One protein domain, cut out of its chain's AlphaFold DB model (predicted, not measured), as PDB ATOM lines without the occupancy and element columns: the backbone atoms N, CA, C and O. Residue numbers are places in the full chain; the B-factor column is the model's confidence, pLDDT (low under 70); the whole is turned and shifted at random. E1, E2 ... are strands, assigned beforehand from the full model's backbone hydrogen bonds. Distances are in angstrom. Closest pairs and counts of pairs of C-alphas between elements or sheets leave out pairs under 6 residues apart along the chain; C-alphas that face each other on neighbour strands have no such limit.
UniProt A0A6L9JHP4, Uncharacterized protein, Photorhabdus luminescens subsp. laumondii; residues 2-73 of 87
ATOM      1  N   GLU A   2     240.966 140.218 103.325       33.25
ATOM      2  CA  GLU A   2     241.497 139.164 102.418       33.25
ATOM      3  C   GLU A   2     243.031 139.255 102.269       33.25
ATOM      4  O   GLU A   2     243.557 140.335 102.045       33.25
ATOM      5  N   GLN A   3     243.815 138.183 102.419       26.50
ATOM      6  CA  GLN A   3     243.587 136.848 101.859       26.50
ATOM      7  C   GLN A   3     243.198 135.752 102.859       26.50
ATOM      8  O   GLN A   3     243.939 135.412 103.777       26.50
ATOM      9  N   THR A   4     242.075 135.103 102.561       39.09
ATOM     10  CA  THR A   4     241.920 133.659 102.743       39.09
ATOM     11  C   THR A   4     242.783 132.977 101.678       39.09
ATOM     12  O   THR A   4     242.604 133.241 100.491       39.09
ATOM     13  N   LEU A   5     243.716 132.108 102.072       39.91
ATOM     14  CA  LEU A   5     244.409 131.221 101.132       39.91
ATOM     15  C   LEU A   5     243.435 130.129 100.688       39.91
ATOM     16  O   LEU A   5     243.421 129.017 101.207       39.91
ATOM     17  N   THR A   6     242.564 130.445  99.739       46.06
ATOM     18  CA  THR A   6     241.807 129.420  99.027       46.06
ATOM     19  C   THR A   6     242.705 128.869  97.929       46.06
ATOM     20  O   THR A   6     243.026 129.625  97.019       46.06
ATOM     21  N   ASN A   7     243.152 127.609  98.059       43.59
ATOM     22  CA  ASN A   7     243.416 126.619  96.996       43.59
ATOM     23  C   ASN A   7     244.092 125.390  97.629       43.59
ATOM     24  O   ASN A   7     245.315 125.357  97.759       43.59
ATOM     25  N   SER A   8     243.311 124.364  97.985       45.59
ATOM     26  CA  SER A   8     243.686 123.117  98.691       45.59
ATOM     27  C   SER A   8     244.810 122.260  98.070       45.59
ATOM     28  O   SER A   8     245.008 121.116  98.467       45.59
ATOM     29  N   ASN A   9     245.545 122.789  97.094       50.62
ATOM     30  CA  ASN A   9     246.651 122.141  96.416       50.62
ATOM     31  C   ASN A   9     247.974 122.911  96.540       50.62
ATOM     32  O   ASN A   9     248.970 122.361  96.127       50.62
ATOM     33  N   GLN A  10     248.066 124.143  97.052       54.94
ATOM     34  CA  GLN A  10     249.350 124.894  97.090       54.94
ATOM     35  C   GLN A  10     250.224 124.614  98.312       54.94
ATOM     36  O   GLN A  10     251.304 125.186  98.465       54.94
ATOM     37  N   ILE A  11     249.725 123.766  99.203       60.09
ATOM     38  CA  ILE A  11     250.194 123.712 100.569       60.09
ATOM     39  C   ILE A  11     250.269 122.257 101.019       60.09
ATOM     40  O   ILE A  11     249.391 121.440 100.735       60.09
ATOM     41  N   LEU A  12     251.374 121.920 101.671       68.31
ATOM     42  CA  LEU A  12     251.645 120.600 102.207       68.31
ATOM     43  C   LEU A  12     251.054 120.584 103.609       68.31
ATOM     44  O   LEU A  12     251.512 121.321 104.487       68.31
ATOM     45  N   ASN A  13     249.996 119.789 103.782       66.12
ATOM     46  CA  ASN A  13     249.268 119.714 105.040       66.12
ATOM     47  C   ASN A  13     250.238 119.385 106.173       66.12
ATOM     48  O   ASN A  13     250.793 118.284 106.235       66.12
ATOM     49  N   ALA A  14     250.398 120.343 107.080       69.44
ATOM     50  CA  ALA A  14     250.891 120.048 108.408       69.44
ATOM     51  C   ALA A  14     249.881 119.151 109.149       69.44
ATOM     52  O   ALA A  14     248.740 118.972 108.702       69.44
ATOM     53  N   ASN A  15     250.276 118.601 110.296       79.88
ATOM     54  CA  ASN A  15     249.365 117.959 111.244       79.88
ATOM     55  C   ASN A  15     248.063 118.772 111.383       79.88
ATOM     56  O   ASN A  15     248.089 119.998 111.472       79.88
ATOM     57  N   ALA A  16     246.913 118.085 111.376       78.38
ATOM     58  CA  ALA A  16     245.598 118.706 111.159       78.38
ATOM     59  C   ALA A  16     245.292 119.885 112.101       78.38
ATOM     60  O   ALA A  16     244.659 120.854 111.688       78.38
ATOM     61  N   ASN A  17     245.804 119.818 113.331       83.06
ATOM     62  CA  ASN A  17     245.567 120.801 114.386       83.06
ATOM     63  C   ASN A  17     246.553 121.979 114.379       83.06
ATOM     64  O   ASN A  17     246.433 122.846 115.234       83.06
ATOM     65  N   ALA A  18     247.534 122.008 113.472       85.00
ATOM     66  CA  ALA A  18     248.480 123.113 113.404       85.00
ATOM     67  C   ALA A  18     247.819 124.381 112.846       85.00
ATOM     68  O   ALA A  18     247.145 124.325 111.820       85.00
ATOM     69  N   ASP A  19     248.075 125.531 113.464       86.44
ATOM     70  CA  ASP A  19     247.687 126.866 112.966       86.44
ATOM     71  C   ASP A  19     248.436 127.319 111.694       86.44
ATOM     72  O   ASP A  19     248.039 128.289 111.042       86.44
ATOM     73  N   VAL A  20     249.529 126.640 111.335       86.44
ATOM     74  CA  VAL A  20     250.321 126.908 110.124       86.44
ATOM     75  C   VAL A  20     250.400 125.678 109.228       86.44
ATOM     76  O   VAL A  20     250.137 124.554 109.650       86.44
ATOM     77  N   GLU A  21     250.816 125.894 107.988       83.19
ATOM     78  CA  GLU A  21     251.114 124.864 107.000       83.19
ATOM     79  C   GLU A  21     252.466 125.125 106.327       83.19
ATOM     80  O   GLU A  21     253.085 126.165 106.553       83.19
ATOM     81  N   VAL A  22     252.935 124.193 105.489       83.44
ATOM     82  CA  VAL A  22     254.203 124.333 104.757       83.44
ATOM     83  C   VAL A  22     253.937 124.577 103.276       83.44
ATOM     84  O   VAL A  22     253.338 123.746 102.598       83.44
ATOM     85  N   ALA A  23     254.435 125.690 102.744       84.44
ATOM     86  CA  ALA A  23     254.422 125.978 101.313       84.44
ATOM     87  C   ALA A  23     255.813 125.768 100.699       84.44
ATOM     88  O   ALA A  23     256.831 126.107 101.308       84.44
ATOM     89  N   VAL A  24     255.847 125.237  99.474       84.00
ATOM     90  CA  VAL A  24     257.061 125.118  98.650       84.00
ATOM     91  C   VAL A  24     256.994 126.150  97.535       84.00
ATOM     92  O   VAL A  24     255.941 126.341  96.936       84.00
ATOM     93  N   TYR A  25     258.115 126.796  97.234       84.25
ATOM     94  CA  TYR A  25     258.225 127.800  96.183       84.25
ATOM     95  C   TYR A  25     259.317 127.433  95.179       84.25
ATOM     96  O   TYR A  25     260.445 127.124  95.572       84.25
ATOM     97  N   ASP A  26     259.003 127.567  93.892       84.06
ATOM     98  CA  ASP A  26     259.985 127.659  92.812       84.06
ATOM     99  C   ASP A  26     260.276 129.148  92.570       84.06
ATOM    100  O   ASP A  26     259.423 129.914  92.107       84.06
ATOM    101  N   GLY A  27     261.461 129.598  92.985       83.06
ATOM    102  CA  GLY A  27     261.815 131.015  92.993       83.06
ATOM    103  C   GLY A  27     260.951 131.822  93.970       83.06
ATOM    104  O   GLY A  27     261.187 131.796  95.181       83.06
ATOM    105  N   ASN A  28     259.991 132.579  93.435       84.38
ATOM    106  CA  ASN A  28     259.016 133.366  94.205       84.38
ATOM    107  C   ASN A  28     257.572 132.862  94.014       84.38
ATOM    108  O   ASN A  28     256.641 133.458  94.548       84.38
ATOM    109  N   THR A  29     257.385 131.772  93.270       83.38
ATOM    110  CA  THR A  29     256.069 131.229  92.926       83.38
ATOM    111  C   THR A  29     255.760 130.026  93.804       83.38
ATOM    112  O   THR A  29     256.536 129.075  93.829       83.38
ATOM    113  N   ALA A  30     254.627 130.049  94.509       82.31
ATOM    114  CA  ALA A  30     254.161 128.905  95.292       82.31
ATOM    115  C   ALA A  30     253.794 127.726  94.372       82.31
ATOM    116  O   ALA A  30     253.078 127.890  93.382       82.31
ATOM    117  N   VAL A  31     254.284 126.535  94.707       79.75
ATOM    118  CA  VAL A  31     254.095 125.300  93.944       79.75
ATOM    119  C   VAL A  31     252.805 124.616  94.389       79.75
ATOM    120  O   VAL A  31     252.542 124.469  95.578       79.75
ATOM    121  N   THR A  32     251.994 124.168  93.427       77.56
ATOM    122  CA  THR A  32     250.826 123.319  93.714       77.56
ATOM    123  C   THR A  32     251.220 121.837  93.742       77.56
ATOM    124  O   THR A  32     252.162 121.436  93.070       77.56
ATOM    125  N   LYS A  33     250.466 120.994  94.452       67.75
ATOM    126  CA  LYS A  33     250.656 119.558  94.708       67.75
ATOM    127  C   LYS A  33     250.831 118.730  93.433       67.75
ATOM    128  O   LYS A  33     251.367 117.632  93.498       67.75
ATOM    129  N   ALA A  34     250.387 119.248  92.290       69.81
ATOM    130  CA  ALA A  34     250.518 118.611  90.985       69.81
ATOM    131  C   ALA A  34     251.339 119.437  89.976       69.81
ATOM    132  O   ALA A  34     251.516 119.001  88.840       69.81
ATOM    133  N   ALA A  35     251.822 120.626  90.351       77.25
ATOM    134  CA  ALA A  35     252.651 121.429  89.464       77.25
ATOM    135  C   ALA A  35     254.062 120.824  89.389       77.25
ATOM    136  O   ALA A  35     254.703 120.642  90.427       77.25
ATOM    137  N   PRO A  36     254.569 120.525  88.180       75.06
ATOM    138  CA  PRO A  36     255.923 120.026  88.029       75.06
ATOM    139  C   PRO A  36     256.930 121.124  88.369       75.06
ATOM    140  O   PRO A  36     256.798 122.270  87.940       75.06
ATOM    141  N   ILE A  37     257.975 120.739  89.092       79.31
ATOM    142  CA  ILE A  37     259.171 121.552  89.286       79.31
ATOM    143  C   ILE A  37     260.163 121.130  88.200       79.31
ATOM    144  O   ILE A  37     260.656 120.003  88.208       79.31
ATOM    145  N   VAL A  38     260.404 122.004  87.223       81.50
ATOM    146  CA  VAL A  38     261.168 121.650  86.018       81.50
ATOM    147  C   VAL A  38     262.648 121.980  86.197       81.50
ATOM    148  O   VAL A  38     263.018 123.127  86.452       81.50
ATOM    149  N   ILE A  39     263.499 120.975  85.993       80.00
ATOM    150  CA  ILE A  39     264.936 121.149  85.767       80.00
ATOM    151  C   ILE A  39     265.121 121.251  84.250       80.00
ATOM    152  O   ILE A  39     264.937 120.269  83.535       80.00
ATOM    153  N   ALA A  40     265.373 122.461  83.750       75.38
ATOM    154  CA  ALA A  40     265.463 122.719  82.310       75.38
ATOM    155  C   ALA A  40     266.838 122.375  81.716       75.38
ATOM    156  O   ALA A  40     266.945 122.143  80.516       75.38
ATOM    157  N   ASP A  41     267.882 122.371  82.542       75.44
ATOM    158  CA  ASP A  41     269.246 122.081  82.118       75.44
ATOM    159  C   ASP A  41     269.511 120.568  82.219       75.44
ATOM    160  O   ASP A  41     269.156 119.904  83.192       75.44
ATOM    161  N   THR A  42     270.061 120.016  81.137       74.75
ATOM    162  CA  THR A  42     270.295 118.579  80.940       74.75
ATOM    163  C   THR A  42     271.654 118.122  81.463       74.75
ATOM    164  O   THR A  42     271.998 116.950  81.335       74.75
ATOM    165  N   THR A  43     272.461 119.040  81.991       80.50
ATOM    166  CA  THR A  43     273.744 118.727  82.614       80.50
ATOM    167  C   THR A  43     273.496 117.921  83.882       80.50
ATOM    168  O   THR A  43     272.639 118.274  84.689       80.50
ATOM    169  N   GLU A  44     274.262 116.854  84.076       80.75
ATOM    170  CA  GLU A  44     274.138 116.005  85.258       80.75
ATOM    171  C   GLU A  44     274.493 116.757  86.553       80.75
ATOM    172  O   GLU A  44     275.265 117.725  86.560       80.75
ATOM    173  N   PHE A  45     273.902 116.304  87.660       82.69
ATOM    174  CA  PHE A  45     274.194 116.810  88.994       82.69
ATOM    175  C   PHE A  45     275.639 116.508  89.401       82.69
ATOM    176  O   PHE A  45     276.053 115.356  89.455       82.69
ATOM    177  N   GLU A  46     276.383 117.561  89.749       83.19
ATOM    178  CA  GLU A  46     277.738 117.461  90.293       83.19
ATOM    179  C   GLU A  46     277.700 117.606  91.827       83.19
ATOM    180  O   GLU A  46     277.558 118.731  92.331       83.19
ATOM    181  N   PRO A  47     277.827 116.508  92.596       81.81
ATOM    182  CA  PRO A  47     277.704 116.541  94.052       81.81
ATOM    183  C   PRO A  47     278.788 117.364  94.744       81.81
ATOM    184  O   PRO A  47     278.543 117.903  95.823       81.81
ATOM    185  N   THR A  48     279.963 117.517  94.131       90.12
ATOM    186  CA  THR A  48     281.045 118.334  94.701       90.12
ATOM    187  C   THR A  48     280.844 119.838  94.479       90.12
ATOM    188  O   THR A  48     281.480 120.655  95.143       90.12
ATOM    189  N   SER A  49     279.938 120.232  93.573       82.88
ATOM    190  CA  SER A  49     279.634 121.632  93.258       82.88
ATOM    191  C   SER A  49     278.145 121.820  92.931       82.88
ATOM    192  O   SER A  49     277.783 122.092  91.780       82.88
ATOM    193  N   PRO A  50     277.258 121.701  93.936       77.50
ATOM    194  CA  PRO A  50     275.819 121.792  93.734       77.50
ATOM    195  C   PRO A  50     275.422 123.189  93.238       77.50
ATOM    196  O   PRO A  50     275.608 124.201  93.923       77.50
ATOM    197  N   LYS A  51     274.852 123.255  92.032       78.31
ATOM    198  CA  LYS A  51     274.363 124.489  91.403       78.31
ATOM    199  C   LYS A  51     272.946 124.281  90.894       78.31
ATOM    200  O   LYS A  51     272.603 123.196  90.446       78.31
ATOM    201  N   ASP A  52     272.143 125.339  90.960       80.12
ATOM    202  CA  ASP A  52     270.815 125.334  90.346       80.12
ATOM    203  C   ASP A  52     270.958 125.170  88.823       80.12
ATOM    204  O   ASP A  52     271.868 125.756  88.233       80.12
ATOM    205  N   GLY A  53     270.108 124.351  88.205       71.44
ATOM    206  CA  GLY A  53     270.133 124.050  86.770       71.44
ATOM    207  C   GLY A  53     270.769 122.700  86.422       71.44
ATOM    208  O   GLY A  53     270.148 121.917  85.716       71.44
ATOM    209  N   LYS A  54     271.943 122.358  86.966       77.88
ATOM    210  CA  LYS A  54     272.662 121.117  86.613       77.88
ATOM    211  C   LYS A  54     272.068 119.885  87.297       77.88
ATOM    212  O   LYS A  54     272.544 119.498  88.363       77.88
ATOM    213  N   GLY A  55     270.971 119.335  86.778       75.19
ATOM    214  CA  GLY A  55     270.312 118.162  87.371       75.19
ATOM    215  C   GLY A  55     269.744 118.419  88.775       75.19
ATOM    216  O   GLY A  55     269.319 117.493  89.460       75.19
ATOM    217  N   MET A  56     269.730 119.680  89.210       79.81
ATOM    218  CA  MET A  56     269.298 120.135  90.524       79.81
ATOM    219  C   MET A  56     268.406 121.359  90.359       79.81
ATOM    220  O   MET A  56     268.712 122.264  89.581       79.81
ATOM    221  N   LYS A  57     267.340 121.417  91.159       80.94
ATOM    222  CA  LYS A  57     266.507 122.606  91.314       80.94
ATOM    223  C   LYS A  57     266.454 123.041  92.770       80.94
ATOM    224  O   LYS A  57     266.143 122.238  93.650       80.94
ATOM    225  N   LYS A  58     266.702 124.323  93.028       83.44
ATOM    226  CA  LYS A  58     266.495 124.923  94.351       83.44
ATOM    227  C   LYS A  58     265.034 125.321  94.540       83.44
ATOM    228  O   LYS A  58     264.468 126.036  93.719       83.44
ATOM    229  N   CYS A  59     264.460 124.916  95.669       83.12
ATOM    230  CA  CYS A  59     263.127 125.325  96.105       83.12
ATOM    231  C   CYS A  59     263.227 126.011  97.470       83.12
ATOM    232  O   CYS A  59     264.099 125.669  98.271       83.12
ATOM    233  N   LYS A  60     262.343 126.971  97.750       87.06
ATOM    234  CA  LYS A  60     262.206 127.550  99.096       87.06
ATOM    235  C   LYS A  60     261.050 126.875  99.817       87.06
ATOM    236  O   LYS A  60     260.066 126.506  99.186       87.06
ATOM    237  N   MET A  61     261.158 126.753 101.132       85.19
ATOM    238  CA  MET A  61     260.077 126.278 101.992       85.19
ATOM    239  C   MET A  61     259.754 127.359 103.014       85.19
ATOM    240  O   MET A  61     260.671 127.992 103.539       85.19
ATOM    241  N   ALA A  62     258.472 127.582 103.286       86.25
ATOM    242  CA  ALA A  62     258.037 128.542 104.294       86.25
ATOM    243  C   ALA A  62     256.850 128.008 105.094       86.25
ATOM    244  O   ALA A  62     256.029 127.252 104.572       86.25
ATOM    245  N   LEU A  63     256.761 128.447 106.349       85.44
ATOM    246  CA  LEU A  63     255.557 128.302 107.155       85.44
ATOM    247  C   LEU A  63     254.568 129.394 106.762       85.44
ATOM    248  O   LEU A  63     254.922 130.572 106.711       85.44
ATOM    249  N   VAL A  64     253.332 128.995 106.492       84.69
ATOM    250  CA  VAL A  64     252.256 129.893 106.080       84.69
ATOM    251  C   VAL A  64     251.106 129.744 107.061       84.69
ATOM    252  O   VAL A  64     250.688 128.630 107.364       84.69
ATOM    253  N   SER A  65     250.615 130.859 107.597       85.88
ATOM    254  CA  SER A  65     249.498 130.831 108.542       85.88
ATOM    255  C   SER A  65     248.199 130.437 107.842       85.88
ATOM    256  O   SER A  65     247.896 130.956 106.767       85.88
ATOM    257  N   LYS A  66     247.401 129.570 108.476       79.50
ATOM    258  CA  LYS A  66     246.049 129.213 108.006       79.50
ATOM    259  C   LYS A  66     245.033 130.334 108.220       79.50
ATOM    260  O   LYS A  66     243.926 130.285 107.688       79.50
ATOM    261  N   SER A  67     245.377 131.330 109.035       83.44
ATOM    262  CA  SER A  67     244.498 132.445 109.379       83.44
ATOM    263  C   SER A  67     245.272 133.757 109.516       83.44
ATOM    264  O   SER A  67     246.501 133.789 109.476       83.44
ATOM    265  N   SER A  68     244.556 134.862 109.717       82.50
ATOM    266  CA  SER A  68     245.159 136.163 110.028       82.50
ATOM    267  C   SER A  68     245.614 136.300 111.486       82.50
ATOM    268  O   SER A  68     246.164 137.337 111.848       82.50
ATOM    269  N   ALA A  69     245.343 135.310 112.341       85.00
ATOM    270  CA  ALA A  69     245.797 135.316 113.726       85.00
ATOM    271  C   ALA A  69     247.277 134.920 113.818       85.00
ATOM    272  O   ALA A  69     247.805 134.219 112.953       85.00
ATOM    273  N   VAL A  70     247.941 135.363 114.889       86.88
ATOM    274  CA  VAL A  70     249.299 134.913 115.216       86.88
ATOM    275  C   VAL A  70     249.237 133.424 115.586       86.88
ATOM    276  O   VAL A  70     248.483 133.087 116.500       86.88
ATOM    277  N   PRO A  71     250.001 132.541 114.917       88.00
ATOM    278  CA  PRO A  71     250.016 131.119 115.243       88.00
ATOM    279  C   PRO A  71     250.499 130.839 116.668       88.00
ATOM    280  O   PRO A  71     251.426 131.497 117.150       88.00
ATOM    281  N   ALA A  72     249.923 129.832 117.322       88.69
ATOM    282  CA  ALA A  72     250.418 129.365 118.610       88.69
ATOM    283  C   ALA A  72     251.777 128.648 118.480       88.69
ATOM    284  O   ALA A  72     252.156 128.146 117.418       88.69
ATOM    285  N   ALA A  73     252.511 128.564 119.594       89.75
ATOM    286  CA  ALA A  73     253.705 127.729 119.678       89.75
ATOM    287  C   ALA A  73     253.299 126.247 119.636       89.75
ATOM    288  O   ALA A  73     252.633 125.757 120.547       89.75
TER     289      ALA A  73
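This is residues 2 to 73 of the 87 residues of an uncharacterized protein of Photorhabdus luminescens subsp. laumondii (UniProt A0A6L9JHP4). There is little regular structure here: one antiparallel ribbon of two strands, E1 and E2, with a long loop, residues 27 to 58, reaching far out from one end. Residues 2 to 19 wind past the ribbon before E1. The printed part has 72 residues, no named helix and two named strands, E1 then E2, holding 14 residues; the class is all strand. It is loose, with a radius of gyration of the C-alphas of 15.5 A, and elongated, spanning 44 by 24 by 20 A.

Residues 11 to 12 pair antiparallel with residues 22 to 23 of E1, residues 20 to 26. E1 and E2, residues 59 to 65, form an antiparallel hairpin at 152 degrees; N 21 and O 64, 2.8 A apart, are within hydrogen-bond range.

E1 runs 19.8 A from C-alpha 20 at (250.321, 126.908, 110.124). E2 runs 19.3 A to C-alpha 65 at (249.498, 130.831, 108.542).

The farthest C-alphas, of Glu 2 and Thr 48, are 45.4 A apart. The link E1 to E2 is long, 32 residues. The printed part has no cut. The model's pLDDT is under 70 at residues 2 to 14 and 33 to 34.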